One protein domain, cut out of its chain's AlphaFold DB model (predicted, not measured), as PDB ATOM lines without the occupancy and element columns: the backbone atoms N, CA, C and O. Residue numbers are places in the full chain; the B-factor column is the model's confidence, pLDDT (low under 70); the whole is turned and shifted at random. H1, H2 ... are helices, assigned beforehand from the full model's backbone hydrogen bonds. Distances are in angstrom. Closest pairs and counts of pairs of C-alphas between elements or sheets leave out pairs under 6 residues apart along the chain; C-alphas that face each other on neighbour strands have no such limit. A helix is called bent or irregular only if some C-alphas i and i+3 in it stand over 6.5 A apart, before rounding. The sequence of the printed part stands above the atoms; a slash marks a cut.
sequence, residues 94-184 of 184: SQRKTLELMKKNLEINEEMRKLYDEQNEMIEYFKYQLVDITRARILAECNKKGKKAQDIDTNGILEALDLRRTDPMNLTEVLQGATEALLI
ATOM      1  N   SER A  94     -11.183  89.810 -32.968       70.25
ATOM      2  CA  SER A  94     -12.000  89.185 -34.015       70.25
ATOM      3  C   SER A  94     -11.186  88.165 -34.817       70.25
ATOM      4  O   SER A  94     -11.584  87.008 -34.928       70.25
ATOM      5  N   GLN A  95      -9.976  88.531 -35.259       72.44
ATOM      6  CA  GLN A  95      -9.088  87.617 -35.993       72.44
ATOM      7  C   GLN A  95      -8.678  86.392 -35.157       72.44
ATOM      8  O   GLN A  95      -8.630  85.276 -35.674       72.44
ATOM      9  N   ARG A  96      -8.433  86.568 -33.850       73.44
ATOM     10  CA  ARG A  96      -8.164  85.453 -32.924       73.44
ATOM     11  C   ARG A  96      -9.369  84.529 -32.759       73.44
ATOM     12  O   ARG A  96      -9.184  83.316 -32.779       73.44
ATOM     13  N   LYS A  97     -10.586  85.073 -32.648       76.38
ATOM     14  CA  LYS A  97     -11.822  84.271 -32.597       76.38
ATOM     15  C   LYS A  97     -12.049  83.503 -33.897       76.38
ATOM     16  O   LYS A  97     -12.406  82.330 -33.846       76.38
ATOM     17  N   THR A  98     -11.790  84.123 -35.048       76.50
ATOM     18  CA  THR A  98     -11.859  83.447 -36.352       76.50
ATOM     19  C   THR A  98     -10.841  82.311 -36.447       76.50
ATOM     20  O   THR A  98     -11.202  81.218 -36.870       76.50
ATOM     21  N   LEU A  99      -9.600  82.518 -35.993       75.94
ATOM     22  CA  LEU A  99      -8.587  81.458 -35.931       75.94
ATOM     23  C   LEU A  99      -8.995  80.313 -34.997       75.94
ATOM     24  O   LEU A  99      -8.808  79.147 -35.338       75.94
ATOM     25  N   GLU A 100      -9.577  80.622 -33.838       78.44
ATOM     26  CA  GLU A 100     -10.067  79.604 -32.905       78.44
ATOM     27  C   GLU A 100     -11.223  78.787 -33.508       78.44
ATOM     28  O   GLU A 100     -11.254  77.564 -33.365       78.44
ATOM     29  N   LEU A 101     -12.141  79.437 -34.229       82.50
ATOM     30  CA  LEU A 101     -13.219  78.779 -34.975       82.50
ATOM     31  C   LEU A 101     -12.674  77.884 -36.094       82.50
ATOM     32  O   LEU A 101     -13.104  76.742 -36.220       82.50
ATOM     33  N   MET A 102     -11.698  78.365 -36.868       78.81
ATOM     34  CA  MET A 102     -11.049  77.566 -37.913       78.81
ATOM     35  C   MET A 102     -10.338  76.345 -37.329       78.81
ATOM     36  O   MET A 102     -10.453  75.254 -37.881       78.81
ATOM     37  N   LYS A 103      -9.657  76.502 -36.189       84.25
ATOM     38  CA  LYS A 103      -9.019  75.386 -35.490       84.25
ATOM     39  C   LYS A 103     -10.045  74.344 -35.033       84.25
ATOM     40  O   LYS A 103      -9.842  73.162 -35.283       84.25
ATOM     41  N   LYS A 104     -11.164  74.774 -34.441       82.56
ATOM     42  CA  LYS A 104     -12.260  73.868 -34.055       82.56
ATOM     43  C   LYS A 104     -12.864  73.151 -35.261       82.56
ATOM     44  O   LYS A 104     -13.115  71.958 -35.187       82.56
ATOM     45  N   ASN A 105     -13.052  73.846 -36.381       83.75
ATOM     46  CA  ASN A 105     -13.557  73.222 -37.608       83.75
ATOM     47  C   ASN A 105     -12.578  72.184 -38.174       83.75
ATOM     48  O   ASN A 105     -13.015  71.145 -38.659       83.75
ATOM     49  N   LEU A 106     -11.266  72.434 -38.097       83.06
ATOM     50  CA  LEU A 106     -10.255  71.444 -38.476       83.06
ATOM     51  C   LEU A 106     -10.301  70.215 -37.562       83.06
ATOM     52  O   LEU A 106     -10.321  69.098 -38.070       83.06
ATOM     53  N   GLU A 107     -10.398  70.412 -36.245       87.19
ATOM     54  CA  GLU A 107     -10.543  69.317 -35.274       87.19
ATOM     55  C   GLU A 107     -11.809  68.483 -35.548       87.19
ATOM     56  O   GLU A 107     -11.737  67.255 -35.583       87.19
ATOM     57  N   ILE A 108     -12.944  69.132 -35.838       87.31
ATOM     58  CA  ILE A 108     -14.196  68.454 -36.214       87.31
ATOM     59  C   ILE A 108     -14.023  67.660 -37.512       87.31
ATOM     60  O   ILE A 108     -14.464  66.520 -37.592       87.31
ATOM     61  N   ASN A 109     -13.375  68.226 -38.531       83.38
ATOM     62  CA  ASN A 109     -13.160  67.527 -39.798       83.38
ATOM     63  C   ASN A 109     -12.253  66.299 -39.631       83.38
ATOM     64  O   ASN A 109     -12.495  65.266 -40.256       83.38
ATOM     65  N   GLU A 110     -11.230  66.386 -38.781       89.06
ATOM     66  CA  GLU A 110     -10.391  65.238 -38.431       89.06
ATOM     67  C   GLU A 110     -11.176  64.161 -37.676       89.06
ATOM     68  O   GLU A 110     -11.007  62.974 -37.955       89.06
ATOM     69  N   GLU A 111     -12.035  64.552 -36.734       90.38
ATOM     70  CA  GLU A 111     -12.888  63.624 -35.989       90.38
ATOM     71  C   GLU A 111     -13.920  62.950 -36.903       90.38
ATOM     72  O   GLU A 111     -14.050  61.728 -36.882       90.38
ATOM     73  N   MET A 112     -14.568  63.712 -37.787       87.31
ATOM     74  CA  MET A 112     -15.474  63.172 -38.801       87.31
ATOM     75  C   MET A 112     -14.759  62.179 -39.718       87.31
ATOM     76  O   MET A 112     -15.294  61.104 -39.976       87.31
ATOM     77  N   ARG A 113     -13.532  62.483 -40.170       87.25
ATOM     78  CA  ARG A 113     -12.733  61.542 -40.973       87.25
ATOM     79  C   ARG A 113     -12.470  60.240 -40.213       87.25
ATOM     80  O   ARG A 113     -12.688  59.174 -40.776       87.25
ATOM     81  N   LYS A 114     -12.067  60.313 -38.940       90.56
ATOM     82  CA  LYS A 114     -11.853  59.115 -38.109       90.56
ATOM     83  C   LYS A 114     -13.127  58.289 -37.962       90.56
ATOM     84  O   LYS A 114     -13.073  57.078 -38.126       90.56
ATOM     85  N   LEU A 115     -14.269  58.933 -37.718       87.81
ATOM     86  CA  LEU A 115     -15.556  58.244 -37.615       87.81
ATOM     87  C   LEU A 115     -15.946  57.544 -38.925       87.81
ATOM     88  O   LEU A 115     -16.470  56.434 -38.884       87.81
ATOM     89  N   TYR A 116     -15.669  58.153 -40.081       82.81
ATOM     90  CA  TYR A 116     -15.879  57.502 -41.377       82.81
ATOM     91  C   TYR A 116     -14.959  56.294 -41.579       82.81
ATOM     92  O   TYR A 116     -15.415  55.261 -42.069       82.81
ATOM     93  N   ASP A 117     -13.690  56.398 -41.186       84.81
ATOM     94  CA  ASP A 117     -12.740  55.288 -41.279       84.81
ATOM     95  C   ASP A 117     -13.160  54.122 -40.363       84.81
ATOM     96  O   ASP A 117     -13.235  52.980 -40.817       84.81
ATOM     97  N   GLU A 118     -13.541  54.411 -39.113       83.88
ATOM     98  CA  GLU A 118     -14.068  53.424 -38.156       83.88
ATOM     99  C   GLU A 118     -15.370  52.776 -38.656       83.88
ATOM    100  O   GLU A 118     -15.568  51.564 -38.536       83.88
ATOM    101  N   GLN A 119     -16.268  53.564 -39.255       80.38
ATOM    102  CA  GLN A 119     -17.495  53.045 -39.852       80.38
ATOM    103  C   GLN A 119     -17.193  52.102 -41.022       80.38
ATOM    104  O   GLN A 119     -17.800  51.033 -41.115       80.38
ATOM    105  N   ASN A 120     -16.265  52.471 -41.905       77.31
ATOM    106  CA  ASN A 120     -15.869  51.635 -43.036       77.31
ATOM    107  C   ASN A 120     -15.230  50.322 -42.569       77.31
ATOM    108  O   ASN A 120     -15.549  49.265 -43.112       77.31
ATOM    109  N   GLU A 121     -14.394  50.366 -41.530       80.06
ATOM    110  CA  GLU A 121     -13.811  49.166 -40.925       80.06
ATOM    111  C   GLU A 121     -14.895  48.240 -40.350       80.06
ATOM    112  O   GLU A 121     -14.888  47.034 -40.616       80.06
ATOM    113  N   MET A 122     -15.886  48.792 -39.637       80.12
ATOM    114  CA  MET A 122     -17.030  48.011 -39.152       80.12
ATOM    115  C   MET A 122     -17.841  47.389 -40.292       80.12
ATOM    116  O   MET A 122     -18.236  46.227 -40.200       80.12
ATOM    117  N   ILE A 123     -18.095  48.137 -41.370       80.75
ATOM    118  CA  ILE A 123     -18.830  47.631 -42.536       80.75
ATOM    119  C   ILE A 123     -18.084  46.451 -43.166       80.75
ATOM    120  O   ILE A 123     -18.702  45.420 -43.441       80.75
ATOM    121  N   GLU A 124     -16.771  46.569 -43.370       80.25
ATOM    122  CA  GLU A 124     -15.956  45.473 -43.897       80.25
ATOM    123  C   GLU A 124     -15.984  44.256 -42.969       80.25
ATOM    124  O   GLU A 124     -16.228  43.137 -43.425       80.25
ATOM    125  N   TYR A 125     -15.847  44.459 -41.658       84.88
ATOM    126  CA  TYR A 125     -15.949  43.377 -40.681       84.88
ATOM    127  C   TYR A 125     -17.295  42.635 -40.760       84.88
ATOM    128  O   TYR A 125     -17.328  41.401 -40.803       84.88
ATOM    129  N   PHE A 126     -18.414  43.362 -40.847       82.19
ATOM    130  CA  PHE A 126     -19.738  42.750 -40.976       82.19
ATOM    131  C   PHE A 126     -19.910  41.967 -42.280       82.19
ATOM    132  O   PHE A 126     -20.532  40.903 -42.260       82.19
ATOM    133  N   LYS A 127     -19.336  42.430 -43.399       81.12
ATOM    134  CA  LYS A 127     -19.363  41.674 -44.663       81.12
ATOM    135  C   LYS A 127     -18.732  40.294 -44.494       81.12
ATOM    136  O   LYS A 127     -19.347  39.301 -44.882       81.12
ATOM    137  N   TYR A 128     -17.557  40.209 -43.869       83.75
ATOM    138  CA  TYR A 128     -16.893  38.923 -43.632       83.75
ATOM    139  C   TYR A 128     -17.683  38.019 -42.680       83.75
ATOM    140  O   TYR A 128     -17.825  36.828 -42.955       83.75
ATOM    141  N   GLN A 129     -18.287  38.571 -41.622       84.38
ATOM    142  CA  GLN A 129     -19.159  37.778 -40.747       84.38
ATOM    143  C   GLN A 129     -20.362  37.183 -41.493       84.38
ATOM    144  O   GLN A 129     -20.720  36.026 -41.266       84.38
ATOM    145  N   LEU A 130     -20.983  37.940 -42.402       82.25
ATOM    146  CA  LEU A 130     -22.100  37.437 -43.206       82.25
ATOM    147  C   LEU A 130     -21.670  36.325 -44.158       82.25
ATOM    148  O   LEU A 130     -22.416  35.357 -44.342       82.25
ATOM    149  N   VAL A 131     -20.461  36.419 -44.710       85.12
ATOM    150  CA  VAL A 131     -19.881  35.344 -45.518       85.12
ATOM    151  C   VAL A 131     -19.716  34.075 -44.685       85.12
ATOM    152  O   VAL A 131     -20.155  33.008 -45.116       85.12
ATOM    153  N   ASP A 132     -19.160  34.182 -43.478       85.06
ATOM    154  CA  ASP A 132     -18.947  33.034 -42.592       85.06
ATOM    155  C   ASP A 132     -20.265  32.369 -42.173       85.06
ATOM    156  O   ASP A 132     -20.391  31.142 -42.227       85.06
ATOM    157  N   ILE A 133     -21.279  33.167 -41.823       85.31
ATOM    158  CA  ILE A 133     -22.626  32.674 -41.501       85.31
ATOM    159  C   ILE A 133     -23.230  31.943 -42.704       85.31
ATOM    160  O   ILE A 133     -23.762  30.839 -42.559       85.31
ATOM    161  N   THR A 134     -23.131  32.530 -43.897       82.12
ATOM    162  CA  THR A 134     -23.670  31.937 -45.128       82.12
ATOM    163  C   THR A 134     -22.967  30.626 -45.456       82.12
ATOM    164  O   THR A 134     -23.627  29.616 -45.700       82.12
ATOM    165  N   ARG A 135     -21.632  30.588 -45.356       83.12
ATOM    166  CA  ARG A 135     -20.838  29.365 -45.526       83.12
ATOM    167  C   ARG A 135     -21.271  28.286 -44.536       83.12
ATOM    168  O   ARG A 135     -21.535  27.156 -44.944       83.12
ATOM    169  N   ALA A 136     -21.395  28.623 -43.253       84.81
ATOM    170  CA  ALA A 136     -21.839  27.684 -42.225       84.81
ATOM    171  C   ALA A 136     -23.248  27.134 -42.512       84.81
ATOM    172  O   ALA A 136     -23.488  25.933 -42.358       84.81
ATOM    173  N   ARG A 137     -24.167  27.985 -42.983       83.12
ATOM    174  CA  ARG A 137     -25.532  27.588 -43.353       83.12
ATOM    175  C   ARG A 137     -25.544  26.621 -44.536       83.12
ATOM    176  O   ARG A 137     -26.251  25.615 -44.484       83.12
ATOM    177  N   ILE A 138     -24.728  26.872 -45.559       80.69
ATOM    178  CA  ILE A 138     -24.598  25.975 -46.712       80.69
ATOM    179  C   ILE A 138     -24.026  24.619 -46.284       80.69
ATOM    180  O   ILE A 138     -24.576  23.582 -46.650       80.69
ATOM    181  N   LEU A 139     -22.981  24.604 -45.450       83.12
ATOM    182  CA  LEU A 139     -22.421  23.362 -44.902       83.12
ATOM    183  C   LEU A 139     -23.471  22.553 -44.125       83.12
ATOM    184  O   LEU A 139     -23.575  21.338 -44.304       83.12
ATOM    185  N   ALA A 140     -24.280  23.217 -43.295       82.69
ATOM    186  CA  ALA A 140     -25.354  22.574 -42.543       82.69
ATOM    187  C   ALA A 140     -26.431  21.965 -43.462       82.69
ATOM    188  O   ALA A 140     -26.843  20.821 -43.257       82.69
ATOM    189  N   GLU A 141     -26.853  22.688 -44.502       81.62
ATOM    190  CA  GLU A 141     -27.836  22.200 -45.478       81.62
ATOM    191  C   GLU A 141     -27.291  21.054 -46.345       81.62
ATOM    192  O   GLU A 141     -27.999  20.072 -46.586       81.62
ATOM    193  N   CYS A 142     -26.023  21.114 -46.758       80.81
ATOM    194  CA  CYS A 142     -25.350  20.020 -47.460       80.81
ATOM    195  C   CYS A 142     -25.310  18.745 -46.607       80.81
ATOM    196  O   CYS A 142     -25.723  17.683 -47.080       80.81
ATOM    197  N   ASN A 143     -24.916  18.862 -45.333       82.25
ATOM    198  CA  ASN A 143     -24.895  17.744 -44.387       82.25
ATOM    199  C   ASN A 143     -26.289  17.136 -44.188       82.25
ATOM    200  O   ASN A 143     -26.444  15.917 -44.213       82.25
ATOM    201  N   LYS A 144     -27.320  17.977 -44.053       82.75
ATOM    202  CA  LYS A 144     -28.716  17.537 -43.914       82.75
ATOM    203  C   LYS A 144     -29.221  16.784 -45.148       82.75
ATOM    204  O   LYS A 144     -29.984  15.831 -45.011       82.75
ATOM    205  N   LYS A 145     -28.803  17.198 -46.348       81.19
ATOM    206  CA  LYS A 145     -29.196  16.587 -47.630       81.19
ATOM    207  C   LYS A 145     -28.280  15.436 -48.066       81.19
ATOM    208  O   LYS A 145     -28.515  14.858 -49.125       81.19
ATOM    209  N   GLY A 146     -27.239  15.111 -47.293       76.19
ATOM    210  CA  GLY A 146     -26.241  14.098 -47.655       76.19
ATOM    211  C   GLY A 146     -25.422  14.451 -48.904       76.19
ATOM    212  O   GLY A 146     -24.873  13.559 -49.550       76.19
ATOM    213  N   LYS A 147     -25.360  15.736 -49.274       75.88
ATOM    214  CA  LYS A 147     -24.569  16.237 -50.405       75.88
ATOM    215  C   LYS A 147     -23.167  16.620 -49.923       75.88
ATOM    216  O   LYS A 147     -23.001  17.100 -48.804       75.88
ATOM    217  N   LYS A 148     -22.150  16.445 -50.774       72.19
ATOM    218  CA  LYS A 148     -20.816  16.995 -50.493       72.19
ATOM    219  C   LYS A 148     -20.884  18.517 -50.582       72.19
ATOM    220  O   LYS A 148     -21.402  19.039 -51.564       72.19
ATOM    221  N   ALA A 149     -20.349  19.202 -49.575       66.25
ATOM    222  CA  ALA A 149     -20.100  20.629 -49.675       66.25
ATOM    223  C   ALA A 149     -19.102  20.870 -50.814       66.25
ATOM    224  O   ALA A 149     -18.009  20.304 -50.806       66.25
ATOM    225  N   GLN A 150     -19.508  21.645 -51.813       66.19
ATOM    226  CA  GLN A 150     -18.582  22.160 -52.815       66.19
ATOM    227  C   GLN A 150     -17.688  23.220 -52.155       66.19
ATOM    228  O   GLN A 150     -18.097  23.837 -51.168       66.19
ATOM    229  N   ASP A 151     -16.477  23.426 -52.674       66.75
ATOM    230  CA  ASP A 151     -15.629  24.539 -52.238       66.75
ATOM    231  C   ASP A 151     -16.282  25.847 -52.687       66.75
ATOM    232  O   ASP A 151     -16.187  26.250 -53.845       66.75
ATOM    233  N   ILE A 152     -17.002  26.487 -51.768       69.12
ATOM    234  CA  ILE A 152     -17.631  27.780 -52.014       69.12
ATOM    235  C   ILE A 152     -16.648  28.868 -51.589       69.12
ATOM    236  O   ILE A 152     -16.416  29.109 -50.394       69.12
ATOM    237  N   ASP A 153     -16.065  29.515 -52.596       79.75
ATOM    238  CA  ASP A 153     -15.158  30.639 -52.410       79.75
ATOM    239  C   ASP A 153     -15.881  31.840 -51.779       79.75
ATOM    240  O   ASP A 153     -17.056  32.109 -52.034       79.75
ATOM    241  N   THR A 154     -15.143  32.580 -50.957       77.50
ATOM    242  CA  THR A 154     -15.571  33.809 -50.280       77.50
ATOM    243  C   THR A 154     -16.123  34.828 -51.283       77.50
ATOM    244  O   THR A 154     -17.149  35.451 -51.012       77.50
ATOM    245  N   ASN A 155     -15.507  34.955 -52.464       77.94
ATOM    246  CA  ASN A 155     -15.966  35.886 -53.500       77.94
ATOM    247  C   ASN A 155     -17.327  35.489 -54.082       77.94
ATOM    248  O   ASN A 155     -18.181  36.350 -54.264       77.94
ATOM    249  N   GLY A 156     -17.569  34.191 -54.292       75.62
ATOM    250  CA  GLY A 156     -18.866  33.701 -54.769       75.62
ATOM    251  C   GLY A 156     -19.994  33.953 -53.764       75.62
ATOM    252  O   GLY A 156     -21.121  34.251 -54.152       75.62
ATOM    253  N   ILE A 157     -19.687  33.909 -52.462       79.81
ATOM    254  CA  ILE A 157     -20.649  34.262 -51.407       79.81
ATOM    255  C   ILE A 157     -20.914  35.769 -51.399       79.81
ATOM    256  O   ILE A 157     -22.067  36.182 -51.310       79.81
ATOM    257  N   LEU A 158     -19.872  36.596 -51.520       78.19
ATOM    258  CA  LEU A 158     -20.020  38.053 -51.581       78.19
ATOM    259  C   LEU A 158     -20.843  38.506 -52.794       78.19
ATOM    260  O   LEU A 158     -21.661  39.416 -52.661       78.19
ATOM    261  N   GLU A 159     -20.663  37.863 -53.949       78.94
ATOM    262  CA  GLU A 159     -21.483  38.102 -55.141       78.94
ATOM    263  C   GLU A 159     -22.944  37.692 -54.921       78.94
ATOM    264  O   GLU A 159     -23.847  38.454 -55.264       78.94
ATOM    265  N   ALA A 160     -23.188  36.534 -54.297       74.69
ATOM    266  CA  ALA A 160     -24.538  36.040 -54.022       74.69
ATOM    267  C   ALA A 160     -25.293  36.869 -52.966       74.69
ATOM    268  O   ALA A 160     -26.520  36.934 -53.002       74.69
ATOM    269  N   LEU A 161     -24.579  37.495 -52.025       74.31
ATOM    270  CA  LEU A 161     -25.181  38.309 -50.968       74.31
ATOM    271  C   LEU A 161     -25.598  39.718 -51.429       74.31
ATOM    272  O   LEU A 161     -26.273  40.393 -50.662       74.31
ATOM    273  N   ASP A 162     -25.192  40.172 -52.626       69.12
ATOM    274  CA  ASP A 162     -25.409  41.524 -53.191       69.12
ATOM    275  C   ASP A 162     -25.596  42.651 -52.148       69.12
ATOM    276  O   ASP A 162     -26.557  43.422 -52.165       69.12
ATOM    277  N   LEU A 163     -24.630  42.767 -51.229       67.19
ATOM    278  CA  LEU A 163     -24.707  43.654 -50.058       67.19
ATOM    279  C   LEU A 163     -24.668  45.153 -50.406       67.19
ATOM    280  O   LEU A 163     -24.754  46.000 -49.522       67.19
ATOM    281  N   ARG A 164     -24.512  45.507 -51.689       64.12
ATOM    282  CA  ARG A 164     -24.384  46.899 -52.155       64.12
ATOM    283  C   ARG A 164     -25.699  47.674 -52.111       64.12
ATOM    284  O   ARG A 164     -25.674  48.899 -52.175       64.12
ATOM    285  N   ARG A 165     -26.838  46.980 -52.055       58.88
ATOM    286  CA  ARG A 165     -28.183  47.587 -52.068       58.88
ATOM    287  C   ARG A 165     -29.123  46.990 -51.024       58.88
ATOM    288  O   ARG A 165     -30.315  47.285 -51.032       58.88
ATOM    289  N   THR A 166     -28.600  46.136 -50.151       60.94
ATOM    290  CA  THR A 166     -29.405  45.430 -49.163       60.94
ATOM    291  C   THR A 166     -29.722  46.347 -47.995       60.94
ATOM    292  O   THR A 166     -28.824  46.798 -47.287       60.94
ATOM    293  N   ASP A 167     -31.011  46.585 -47.771       60.88
ATOM    294  CA  ASP A 167     -31.476  47.125 -46.499       60.88
ATOM    295  C   ASP A 167     -31.110  46.127 -45.384       60.88
ATOM    296  O   ASP A 167     -31.499  44.955 -45.481       60.88
ATOM    297  N   PRO A 168     -30.385  46.546 -44.329       62.34
ATOM    298  CA  PRO A 168     -30.041  45.664 -43.224       62.34
ATOM    299  C   PRO A 168     -31.255  44.993 -42.563       62.34
ATOM    300  O   PRO A 168     -31.106  43.925 -41.969       62.34
ATOM    301  N   MET A 169     -32.460  45.558 -42.689       63.78
ATOM    302  CA  MET A 169     -33.695  44.942 -42.194       63.78
ATOM    303  C   MET A 169     -34.108  43.678 -42.970       63.78
ATOM    304  O   MET A 169     -34.797  42.825 -42.415       63.78
ATOM    305  N   ASN A 170     -33.639  43.504 -44.210       70.62
ATOM    306  CA  ASN A 170     -33.976  42.369 -45.079       70.62
ATOM    307  C   ASN A 170     -32.855  41.316 -45.159       70.62
ATOM    308  O   ASN A 170     -32.861  40.448 -46.035       70.62
ATOM    309  N   LEU A 171     -31.892  41.357 -44.229       71.38
ATOM    310  CA  LEU A 171     -30.723  40.471 -44.227       71.38
ATOM    311  C   LEU A 171     -31.097  38.983 -44.261       71.38
ATOM    312  O   LEU A 171     -30.424  38.189 -44.911       71.38
ATOM    313  N   THR A 172     -32.170  38.592 -43.572       76.56
ATOM    314  CA  THR A 172     -32.605  37.189 -43.483       76.56
ATOM    315  C   THR A 172     -33.016  36.623 -44.843       76.56
ATOM    316  O   THR A 172     -32.642  35.495 -45.171       76.56
ATOM    317  N   GLU A 173     -33.754  37.404 -45.638       78.44
ATOM    318  CA  GLU A 173     -34.210  37.013 -46.976       78.44
ATOM    319  C   GLU A 173     -33.033  36.924 -47.946       78.44
ATOM    320  O   GLU A 173     -32.921  35.954 -48.693       78.44
ATOM    321  N   VAL A 174     -32.096  37.873 -47.863       76.88
ATOM    322  CA  VAL A 174     -30.870  37.868 -48.671       76.88
ATOM    323  C   VAL A 174     -29.977  36.677 -48.333       76.88
ATOM    324  O   VAL A 174     -29.549  35.955 -49.232       76.88
ATOM    325  N   LEU A 175     -29.759  36.396 -47.045       78.56
ATOM    326  CA  LEU A 175     -29.010  35.218 -46.606       78.56
ATOM    327  C   LEU A 175     -29.669  33.921 -47.087       78.56
ATOM    328  O   LEU A 175     -28.976  32.963 -47.434       78.56
ATOM    329  N   GLN A 176     -31.002  33.854 -47.080       80.56
ATOM    330  CA  GLN A 176     -31.730  32.687 -47.566       80.56
ATOM    331  C   GLN A 176     -31.607  32.533 -49.087       80.56
ATOM    332  O   GLN A 176     -31.230  31.453 -49.538       80.56
ATOM    333  N   GLY A 177     -31.828  33.601 -49.856       79.75
ATOM    334  CA  GLY A 177     -31.683  33.594 -51.313       79.75
ATOM    335  C   GLY A 177     -30.267  33.230 -51.763       79.75
ATOM    336  O   GLY A 177     -30.102  32.366 -52.622       79.75
ATOM    337  N   ALA A 178     -29.239  33.798 -51.123       78.75
ATOM    338  CA  ALA A 178     -27.842  33.457 -51.397       78.75
ATOM    339  C   ALA A 178     -27.548  31.976 -51.109       78.75
ATOM    340  O   ALA A 178     -26.900  31.296 -51.901       78.75
ATOM    341  N   THR A 179     -28.074  31.448 -50.000       79.62
ATOM    342  CA  THR A 179     -27.925  30.027 -49.647       79.62
ATOM    343  C   THR A 179     -28.592  29.122 -50.684       79.62
ATOM    344  O   THR A 179     -28.012  28.118 -51.083       79.62
ATOM    345  N   GLU A 180     -29.800  29.459 -51.135       81.94
ATOM    346  CA  GLU A 180     -30.537  28.682 -52.136       81.94
ATOM    347  C   GLU A 180     -29.845  28.700 -53.506       81.94
ATOM    348  O   GLU A 180     -29.707  27.644 -54.124       81.94
ATOM    349  N   ALA A 181     -29.347  29.862 -53.941       78.44
ATOM    350  CA  ALA A 181     -28.607  30.013 -55.194       78.44
ATOM    351  C   ALA A 181     -27.311  29.185 -55.219       78.44
ATOM    352  O   ALA A 181     -26.948  28.631 -56.253       78.44
ATOM    353  N   LEU A 182     -26.637  29.069 -54.071       77.94
ATOM    354  CA  LEU A 182     -25.367  28.352 -53.929       77.94
ATOM    355  C   LEU A 182     -25.524  26.841 -53.657       77.94
ATOM    356  O   LEU A 182     -24.525  26.132 -53.574       77.94
ATOM    357  N   LEU A 183     -26.753  26.335 -53.493       74.50
ATOM    358  CA  LEU A 183     -27.047  24.923 -53.186       74.50
ATOM    359  C   LEU A 183     -27.454  24.068 -54.408       74.50
ATOM    360  O   LEU A 183     -27.801  22.886 -54.229       74.50
ATOM    361  N   ILE A 184     -27.462  24.657 -55.609       63.56
ATOM    362  CA  ILE A 184     -27.793  24.004 -56.891       63.56
ATOM    363  C   ILE A 184     -26.660  23.062 -57.300       63.56
ATOM    364  O   ILE A 184     -26.957  21.851 -57.457       63.56
TER     365      ILE A 184
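Overview. This is residues 94 to 184 of the 184 residues of an uncharacterized protein of Trichomonas vaginalis (UniProt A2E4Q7). One very long, straight helix, H1, makes the length of the whole; its first part, residues 94 to 126, sticks out as a free arm, and beside its last part sits a small compact head. In that head the chain folds back after H1, and two short helices pack on H1: H2 crosses it, and H3 runs the same way as H1 and also packs on H2. The printed part has 91 residues with three named helices, in the order H1, H2, H3, and no named strand; the class is all helix. The whole is extended, with a radius of gyration of the C-alphas of 21.6 A, and it spans 77 by 21 by 16 A.

Arrangement. Start with H1, residues 94 to 145, whose residues 94 to 126 stand free. Look next at its residues 127 to 135, which alone touch H2, residues 154 to 160. The closest C-alphas of the two are those of Val 131 and Ile 157, 6.0 A apart, and their lines are about perpendicular at 89 degrees. Further on, residues 134 to 138 of H1 touch residues 175 to 179 of H3, which is residues 168 to 181. Their closest C-alphas, of Ile 138 and Thr 179, are 6.0 A apart. H1 and H3 run the same way at a shallow tilt of 34.7 degrees, only just short of steep. H2 and H3 only just touch, with 3 pairs of C-alphas within 8 A, and H3 does so with residues 178 to 181 alone. Their closest C-alphas, of Ala 160 and Ala 178, are 4.9 A apart, and their lines are about perpendicular at 76 degrees. The helix packing is mostly crossed, only just: one of the three touching pairs is at a shallow tilt. In H1 and H2 every O i to N i+4 pair is within hydrogen-bond range; in H3 it is 8 of 10.

Along the chain. Find C-alpha 94 at (-12.000, 89.185, -34.015); from there H1 runs 75.8 A to C-alpha 145 at (-29.196, 16.587, -47.630). H2 runs from Thr 154 to Ala 160, 10.0 A. H3 runs 19.8 A from Pro 168 to C-alpha 181 at (-28.607, 30.013, -55.194). It is irregular: C-alphas 169 and 172 are 7.9 A apart.

Size, cuts and confidence. The two C-alphas farthest apart are those of Ser 94 and Gly 146, at 77.6 A. Without residues 94 to 126, the body of 58 residues spans 33 by 19 by 18 A. The printed part has no cut and ends at Ile 184, the chain's last residue. Both links, H1 to H2 and H2 to H3, are short. The mean pLDDT of the printed part is 78.3; look for values under 70 at residues 149 to 152, 162 to 169 and 184.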